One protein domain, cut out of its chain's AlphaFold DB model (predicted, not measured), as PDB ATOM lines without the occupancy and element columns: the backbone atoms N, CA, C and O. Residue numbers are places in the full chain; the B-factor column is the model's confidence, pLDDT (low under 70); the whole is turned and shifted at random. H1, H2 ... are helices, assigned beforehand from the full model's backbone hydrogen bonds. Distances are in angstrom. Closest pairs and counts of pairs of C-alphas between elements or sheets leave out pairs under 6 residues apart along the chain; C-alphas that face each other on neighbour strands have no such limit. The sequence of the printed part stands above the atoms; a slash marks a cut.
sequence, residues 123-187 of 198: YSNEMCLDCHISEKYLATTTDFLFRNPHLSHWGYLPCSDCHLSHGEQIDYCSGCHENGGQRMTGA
ATOM      1  N   TYR A 123     147.586 -28.173-198.961       88.38
ATOM      2  CA  TYR A 123     147.108 -28.982-197.858       88.38
ATOM      3  C   TYR A 123     145.625 -29.246-198.046       88.38
ATOM      4  O   TYR A 123     144.932 -28.462-198.696       88.38
ATOM      5  N   SER A 124     145.166 -30.377-197.528       92.38
ATOM      6  CA  SER A 124     143.751 -30.705-197.541       92.38
ATOM      7  C   SER A 124     143.013 -29.935-196.441       92.38
ATOM      8  O   SER A 124     143.638 -29.381-195.532       92.38
ATOM      9  N   ASN A 125     141.681 -29.898-196.520       94.94
ATOM     10  CA  ASN A 125     140.860 -29.204-195.526       94.94
ATOM     11  C   ASN A 125     141.048 -29.797-194.126       94.94
ATOM     12  O   ASN A 125     140.991 -29.060-193.148       94.94
ATOM     13  N   GLU A 126     141.301 -31.104-194.021       95.06
ATOM     14  CA  GLU A 126     141.434 -31.813-192.747       95.06
ATOM     15  C   GLU A 126     142.486 -31.178-191.835       95.06
ATOM     16  O   GLU A 126     142.186 -30.937-190.672       95.06
ATOM     17  N   MET A 127     143.650 -30.796-192.370       93.81
ATOM     18  CA  MET A 127     144.687 -30.134-191.570       93.81
ATOM     19  C   MET A 127     144.193 -28.812-190.967       93.81
ATOM     20  O   MET A 127     144.482 -28.496-189.819       93.81
ATOM     21  N   CYS A 128     143.398 -28.038-191.709       94.56
ATOM     22  CA  CYS A 128     142.798 -26.825-191.162       94.56
ATOM     23  C   CYS A 128     141.763 -27.168-190.076       94.56
ATOM     24  O   CYS A 128     141.662 -26.490-189.052       94.56
ATOM     25  N   LEU A 129     140.976 -28.220-190.296       96.25
ATOM     26  CA  LEU A 129     139.887 -28.628-189.411       96.25
ATOM     27  C   LEU A 129     140.357 -29.263-188.097       96.25
ATOM     28  O   LEU A 129     139.575 -29.248-187.145       96.25
ATOM     29  N   ASP A 130     141.611 -29.713-188.004       94.81
ATOM     30  CA  ASP A 130     142.220 -30.176-186.748       94.81
ATOM     31  C   ASP A 130     142.140 -29.106-185.642       94.81
ATOM     32  O   ASP A 130     141.918 -29.427-184.473       94.81
ATOM     33  N   CYS A 131     142.208 -27.824-186.021       95.75
ATOM     34  CA  CYS A 131     142.014 -26.681-185.121       95.75
ATOM     35  C   CYS A 131     140.672 -25.959-185.345       95.75
ATOM     36  O   CYS A 131     140.082 -25.428-184.402       95.75
ATOM     37  N   HIS A 132     140.149 -25.945-186.577       94.88
ATOM     38  CA  HIS A 132     138.944 -25.189-186.954       94.88
ATOM     39  C   HIS A 132     137.612 -25.962-186.831       94.88
ATOM     40  O   HIS A 132     136.592 -25.547-187.389       94.88
ATOM     41  N   ILE A 133     137.580 -27.035-186.033       96.44
ATOM     42  CA  ILE A 133     136.394 -27.806-185.607       96.44
ATOM     43  C   ILE A 133     135.693 -28.565-186.743       96.44
ATOM     44  O   ILE A 133     135.648 -29.791-186.728       96.44
ATOM     45  N   SER A 134     135.028 -27.866-187.668       97.19
ATOM     46  CA  SER A 134     134.351 -28.468-188.828       97.19
ATOM     47  C   SER A 134     133.896 -27.403-189.826       97.19
ATOM     48  O   SER A 134     133.581 -26.274-189.447       97.19
ATOM     49  N   GLU A 135     133.720 -27.795-191.087       96.69
ATOM     50  CA  GLU A 135     133.166 -26.924-192.136       96.69
ATOM     51  C   GLU A 135     131.783 -26.373-191.752       96.69
ATOM     52  O   GLU A 135     131.495 -25.193-191.933       96.69
ATOM     53  N   LYS A 136     130.941 -27.197-191.109       96.19
ATOM     54  CA  LYS A 136     129.625 -26.774-190.606       96.19
ATOM     55  C   LYS A 136     129.728 -25.718-189.501       96.19
ATOM     56  O   LYS A 136     128.900 -24.806-189.438       96.19
ATOM     57  N   TYR A 137     130.702 -25.855-188.604       97.38
ATOM     58  CA  TYR A 137     130.939 -24.867-187.556       97.38
ATOM     59  C   TYR A 137     131.395 -23.535-188.164       97.38
ATOM     60  O   TYR A 137     130.847 -22.488-187.821       97.38
ATOM     61  N   LEU A 138     132.317 -23.574-189.128       95.88
ATOM     62  CA  LEU A 138     132.770 -22.388-189.863       95.88
ATOM     63  C   LEU A 138     131.624 -21.716-190.630       95.88
ATOM     64  O   LEU A 138     131.431 -20.507-190.519       95.88
ATOM     65  N   ALA A 139     130.793 -22.499-191.321       95.69
ATOM     66  CA  ALA A 139     129.566 -22.023-191.953       95.69
ATOM     67  C   ALA A 139     128.653 -21.302-190.957       95.69
ATOM     68  O   ALA A 139     128.219 -20.184-191.209       95.69
ATOM     69  N   THR A 140     128.395 -21.907-189.800       95.88
ATOM     70  CA  THR A 140     127.496 -21.322-188.795       95.88
ATOM     71  C   THR A 140     128.075 -20.039-188.200       95.88
ATOM     72  O   THR A 140     127.366 -19.057-188.042       95.88
ATOM     73  N   THR A 141     129.371 -20.020-187.896       93.62
ATOM     74  CA  THR A 141     130.029 -18.865-187.266       93.62
ATOM     75  C   THR A 141     130.226 -17.681-188.203       93.62
ATOM     76  O   THR A 141     130.497 -16.585-187.727       93.62
ATOM     77  N   THR A 142     130.075 -17.873-189.513       91.00
ATOM     78  CA  THR A 142     130.222 -16.820-190.529       91.00
ATOM     79  C   THR A 142     128.910 -16.486-191.246       91.00
ATOM     80  O   THR A 142     128.914 -15.830-192.289       91.00
ATOM     81  N   ASP A 143     127.771 -16.883-190.673       90.81
ATOM     82  CA  ASP A 143     126.427 -16.662-191.225       90.81
ATOM     83  C   ASP A 143     126.014 -15.181-191.322       90.81
ATOM     84  O   ASP A 143     125.143 -14.823-192.113       90.81
ATOM     85  N   PHE A 144     126.678 -14.309-190.565       85.69
ATOM     86  CA  PHE A 144     126.487 -12.862-190.597       85.69
ATOM     87  C   PHE A 144     127.090 -12.185-191.840       85.69
ATOM     88  O   PHE A 144     126.831 -11.002-192.081       85.69
ATOM     89  N   LEU A 145     127.927 -12.884-192.617       84.88
ATOM     90  CA  LEU A 145     128.480 -12.355-193.863       84.88
ATOM     91  C   LEU A 145     127.397 -12.305-194.946       84.88
ATOM     92  O   LEU A 145     126.628 -13.247-195.116       84.88
ATOM     93  N   PHE A 146     127.388 -11.230-195.744       82.56
ATOM     94  CA  PHE A 146     126.418 -11.052-196.834       82.56
ATOM     95  C   PHE A 146     126.388 -12.242-197.811       82.56
ATOM     96  O   PHE A 146     125.326 -12.637-198.287       82.56
ATOM     97  N   ARG A 147     127.554 -12.838-198.086       86.00
ATOM     98  CA  ARG A 147     127.679 -14.131-198.767       86.00
ATOM     99  C   ARG A 147     128.581 -15.023-197.936       86.00
ATOM    100  O   ARG A 147     129.757 -14.732-197.804       86.00
ATOM    101  N   ASN A 148     128.061 -16.099-197.375       89.62
ATOM    102  CA  ASN A 148     128.880 -16.969-196.545       89.62
ATOM    103  C   ASN A 148     129.829 -17.832-197.416       89.62
ATOM    104  O   ASN A 148     129.331 -18.711-198.125       89.62
ATOM    105  N   PRO A 149     131.165 -17.626-197.383       90.12
ATOM    106  CA  PRO A 149     132.098 -18.410-198.197       90.12
ATOM    107  C   PRO A 149     132.224 -19.860-197.709       90.12
ATOM    108  O   PRO A 149     132.535 -20.746-198.498       90.12
ATOM    109  N   HIS A 150     131.921 -20.121-196.435       93.50
ATOM    110  CA  HIS A 150     131.954 -21.456-195.836       93.50
ATOM    111  C   HIS A 150     130.646 -22.234-196.039       93.50
ATOM    112  O   HIS A 150     130.564 -23.400-195.668       93.50
ATOM    113  N   LEU A 151     129.622 -21.614-196.632       92.69
ATOM    114  CA  LEU A 151     128.383 -22.275-197.039       92.69
ATOM    115  C   LEU A 151     127.962 -21.783-198.423       92.69
ATOM    116  O   LEU A 151     126.982 -21.053-198.589       92.69
ATOM    117  N   SER A 152     128.754 -22.162-199.421       89.69
ATOM    118  CA  SER A 152     128.534 -21.740-200.799       89.69
ATOM    119  C   SER A 152     127.499 -22.618-201.515       89.69
ATOM    120  O   SER A 152     127.185 -23.735-201.099       89.69
ATOM    121  N   HIS A 153     127.008 -22.146-202.665       89.75
ATOM    122  CA  HIS A 153     126.162 -22.950-203.556       89.75
ATOM    123  C   HIS A 153     126.930 -24.072-204.286       89.75
ATOM    124  O   HIS A 153     126.309 -24.886-204.963       89.75
ATOM    125  N   TRP A 154     128.258 -24.127-204.127       89.25
ATOM    126  CA  TRP A 154     129.141 -25.204-204.595       89.25
ATOM    127  C   TRP A 154     129.508 -26.180-203.467       89.25
ATOM    128  O   TRP A 154     130.326 -27.072-203.664       89.25
ATOM    129  N   GLY A 155     128.895 -26.033-202.286       90.06
ATOM    130  CA  GLY A 155     129.250 -26.796-201.095       90.06
ATOM    131  C   GLY A 155     130.490 -26.234-200.401       90.06
ATOM    132  O   GLY A 155     130.730 -25.021-200.424       90.06
ATOM    133  N   TYR A 156     131.251 -27.120-199.760       92.00
ATOM    134  CA  TYR A 156     132.496 -26.774-199.086       92.00
ATOM    135  C   TYR A 156     133.652 -26.805-200.084       92.00
ATOM    136  O   TYR A 156     133.963 -27.843-200.668       92.00
ATOM    137  N   LEU A 157     134.242 -25.636-200.317       93.06
ATOM    138  CA  LEU A 157     135.396 -25.476-201.191       93.06
ATOM    139  C   LEU A 157     136.690 -25.808-200.427       93.06
ATOM    140  O   LEU A 157     136.721 -25.698-199.196       93.06
ATOM    141  N   PRO A 158     137.774 -26.176-201.131       94.19
ATOM    142  CA  PRO A 158     139.096 -26.252-200.532       94.19
ATOM    143  C   PRO A 158     139.468 -24.942-199.827       94.19
ATOM    144  O   PRO A 158     139.397 -23.866-200.425       94.19
ATOM    145  N   CYS A 159     139.923 -25.015-198.575       94.25
ATOM    146  CA  CYS A 159     140.339 -23.834-197.814       94.25
ATOM    147  C   CYS A 159     141.411 -23.040-198.578       94.25
ATOM    148  O   CYS A 159     141.372 -21.811-198.614       94.25
ATOM    149  N   SER A 160     142.322 -23.748-199.255       93.00
ATOM    150  CA  SER A 160     143.437 -23.183-200.018       93.00
ATOM    151  C   SER A 160     143.053 -22.393-201.273       93.00
ATOM    152  O   SER A 160     143.925 -21.737-201.849       93.00
ATOM    153  N   ASP A 161     141.794 -22.462-201.717       92.69
ATOM    154  CA  ASP A 161     141.314 -21.691-202.872       92.69
ATOM    155  C   ASP A 161     141.131 -20.207-202.524       92.69
ATOM    156  O   ASP A 161     141.257 -19.345-203.394       92.69
ATOM    157  N   CYS A 162     140.893 -19.913-201.242       92.06
ATOM    158  CA  CYS A 162     140.735 -18.559-200.711       92.06
ATOM    159  C   CYS A 162     141.866 -18.189-199.739       92.06
ATOM    160  O   CYS A 162     142.385 -17.070-199.775       92.06
ATOM    161  N   HIS A 163     142.249 -19.126-198.867       93.31
ATOM    162  CA  HIS A 163     143.160 -18.887-197.754       93.31
ATOM    163  C   HIS A 163     144.603 -19.258-198.086       93.31
ATOM    164  O   HIS A 163     144.917 -20.419-198.353       93.31
ATOM    165  N   LEU A 164     145.500 -18.270-198.035       92.81
ATOM    166  CA  LEU A 164     146.934 -18.457-198.265       92.81
ATOM    167  C   LEU A 164     147.728 -18.142-196.996       92.81
ATOM    168  O   LEU A 164     147.673 -17.015-196.514       92.81
ATOM    169  N   SER A 165     148.500 -19.103-196.477       92.62
ATOM    170  CA  SER A 165     149.348 -18.877-195.294       92.62
ATOM    171  C   SER A 165     150.390 -17.790-195.558       92.62
ATOM    172  O   SER A 165     150.380 -16.759-194.901       92.62
ATOM    173  N   HIS A 166     151.227 -17.974-196.583       92.81
ATOM    174  CA  HIS A 166     152.328 -17.065-196.925       92.81
ATOM    175  C   HIS A 166     151.971 -16.128-198.092       92.81
ATOM    176  O   HIS A 166     152.678 -16.086-199.103       92.81
ATOM    177  N   GLY A 167     150.838 -15.424-198.012       90.69
ATOM    178  CA  GLY A 167     150.485 -14.444-199.038       90.69
ATOM    179  C   GLY A 167     149.100 -13.821-198.918       90.69
ATOM    180  O   GLY A 167     148.310 -14.146-198.030       90.69
ATOM    181  N   GLU A 168     148.816 -12.937-199.871       90.88
ATOM    182  CA  GLU A 168     147.532 -12.252-199.994       90.88
ATOM    183  C   GLU A 168     146.394 -13.244-200.222       90.88
ATOM    184  O   GLU A 168     146.508 -14.186-201.008       90.88
ATOM    185  N   GLN A 169     145.275 -13.027-199.539       92.25
ATOM    186  CA  GLN A 169     144.120 -13.911-199.659       92.25
ATOM    187  C   GLN A 169     143.412 -13.715-201.003       92.25
ATOM    188  O   GLN A 169     143.412 -12.626-201.580       92.25
ATOM    189  N   ILE A 170     142.756 -14.768-201.479       91.19
ATOM    190  CA  ILE A 170     142.060 -14.774-202.763       91.19
ATOM    191  C   ILE A 170     140.563 -14.561-202.521       91.19
ATOM    192  O   ILE A 170     139.915 -15.346-201.829       91.19
ATOM    193  N   ASP A 171     139.991 -13.523-203.134       89.81
ATOM    194  CA  ASP A 171     138.535 -13.359-203.219       89.81
ATOM    195  C   ASP A 171     137.988 -14.180-204.394       89.81
ATOM    196  O   ASP A 171     137.701 -13.664-205.477       89.81
ATOM    197  N   TYR A 172     137.889 -15.494-204.179       90.75
ATOM    198  CA  TYR A 172     137.484 -16.458-205.204       90.75
ATOM    199  C   TYR A 172     136.111 -16.123-205.805       90.75
ATOM    200  O   TYR A 172     135.905 -16.187-207.018       90.75
ATOM    201  N   CYS A 173     135.168 -15.698-204.962       87.88
ATOM    202  CA  CYS A 173     133.798 -15.388-205.357       87.88
ATOM    203  C   CYS A 173     133.721 -14.189-206.317       87.88
ATOM    204  O   CYS A 173     132.953 -14.220-207.285       87.88
ATOM    205  N   SER A 174     134.555 -13.167-206.087       88.81
ATOM    206  CA  SER A 174     134.668 -11.996-206.968       88.81
ATOM    207  C   SER A 174     135.214 -12.311-208.360       88.81
ATOM    208  O   SER A 174     135.086 -11.484-209.260       88.81
ATOM    209  N   GLY A 175     135.728 -13.523-208.590       88.88
ATOM    210  CA  GLY A 175     136.052 -14.008-209.931       88.88
ATOM    211  C   GLY A 175     134.830 -14.192-210.841       88.88
ATOM    212  O   GLY A 175     134.981 -14.228-212.059       88.88
ATOM    213  N   CYS A 176     133.621 -14.302-210.277       89.56
ATOM    214  CA  CYS A 176     132.380 -14.490-211.039       89.56
ATOM    215  C   CYS A 176     131.322 -13.416-210.759       89.56
ATOM    216  O   CYS A 176     130.578 -13.040-211.663       89.56
ATOM    217  N   HIS A 177     131.219 -12.934-209.519       88.31
ATOM    218  CA  HIS A 177     130.210 -11.953-209.116       88.31
ATOM    219  C   HIS A 177     130.685 -11.119-207.929       88.31
ATOM    220  O   HIS A 177     131.462 -11.593-207.113       88.31
ATOM    221  N   GLU A 178     130.125  -9.928-207.724       84.06
ATOM    222  CA  GLU A 178     130.470  -9.126-206.545       84.06
ATOM    223  C   GLU A 178     130.226  -9.889-205.228       84.06
ATOM    224  O   GLU A 178     129.117 -10.367-204.939       84.06
ATOM    225  N   ASN A 179     131.277  -9.990-204.409       79.00
ATOM    226  CA  ASN A 179     131.250 -10.683-203.118       79.00
ATOM    227  C   ASN A 179     130.857  -9.772-201.932       79.00
ATOM    228  O   ASN A 179     131.024 -10.120-200.765       79.00
ATOM    229  N   GLY A 180     130.322  -8.578-202.210       75.25
ATOM    230  CA  GLY A 180     129.852  -7.650-201.175       75.25
ATOM    231  C   GLY A 180     130.967  -7.000-200.347       75.25
ATOM    232  O   GLY A 180     130.705  -6.560-199.231       75.25
ATOM    233  N   GLY A 181     132.199  -6.946-200.869       74.88
ATOM    234  CA  GLY A 181     133.317  -6.237-200.236       74.88
ATOM    235  C   GLY A 181     133.817  -6.886-198.944       74.88
ATOM    236  O   GLY A 181     134.196  -6.184-198.005       74.88
ATOM    237  N   GLN A 182     133.783  -8.219-198.861       75.12
ATOM    238  CA  GLN A 182     134.288  -8.931-197.693       75.12
ATOM    239  C   GLN A 182     135.756  -8.607-197.455       75.12
ATOM    240  O   GLN A 182     136.598  -8.712-198.342       75.12
ATOM    241  N   ARG A 183     136.062  -8.206-196.220       78.12
ATOM    242  CA  ARG A 183     137.445  -7.969-195.826       78.12
ATOM    243  C   ARG A 183     138.148  -9.303-195.608       78.12
ATOM    244  O   ARG A 183     137.712 -10.091-194.768       78.12
ATOM    245  N   MET A 184     139.263  -9.459-196.305       82.25
ATOM    246  CA  MET A 184     140.185 -10.574-196.167       82.25
ATOM    247  C   MET A 184     141.298 -10.252-195.162       82.25
ATOM    248  O   MET A 184     141.581  -9.081-194.885       82.25
ATOM    249  N   THR A 185     141.940 -11.288-194.624       79.25
ATOM    250  CA  THR A 185     143.208 -11.169-193.884       79.25
ATOM    251  C   THR A 185     144.232 -10.417-194.747       79.25
ATOM    252  O   THR A 185     144.210 -10.554-195.966       79.25
ATOM    253  N   GLY A 186     145.057  -9.556-194.149       71.50
ATOM    254  CA  GLY A 186     145.933  -8.637-194.893       71.50
ATOM    255  C   GLY A 186     145.368  -7.224-195.062       71.50
ATOM    256  O   GLY A 186     146.107  -6.242-194.975       71.50
ATOM    257  N   ALA A 187     144.046  -7.085-195.220       70.81
ATOM    258  CA  ALA A 187     143.426  -5.783-195.449       70.81
ATOM    259  C   ALA A 187     143.251  -4.973-194.143       70.81
ATOM    260  O   ALA A 187     142.944  -5.558-193.091       70.81
TER     261      ALA A 187
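This is residues 123 to 187 of the 198 residues of an uncharacterized protein of Chloroflexi bacterium HGW-Chloroflexi-10 (UniProt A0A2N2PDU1). The domain has little regular structure: two short helices, H1 and H2, follow each other round a corner on one side, and a long winding stretch with no named element, residues 142 to 187, makes most of what remains. H1 lies at one end of the longest axis and the loop around His 177 at the other. The printed part has 65 residues, 15 of them in named elements, with no named strand; the class is all helix. It is compact, with a radius of gyration of the C-alphas of 11.7 A and spans of 31 by 26 by 20 A.

H1 is residues 125 to 132, 9.7 A long, with C-alpha 125 at (140.860, -29.204, -195.526). H2 is residues 135 to 141, 9.9 A long, ending at C-alpha 141 at (130.029, -18.865, -187.266).

A tight link of 2 residues joins H1 to H2. They are close but not clearly touching; their closest C-alphas, those of His 132 and Leu 138, are 7.4 A apart. They run the same way at a steep tilt of 41 degrees. In H2 every O i to N i+4 pair is within hydrogen-bond range, in H1 3 of 4.

The two C-alphas farthest apart, those of Asp 130 and His 177, are 31.3 A apart. The printed part has no cut, and no printed residue is under 70 in pLDDT.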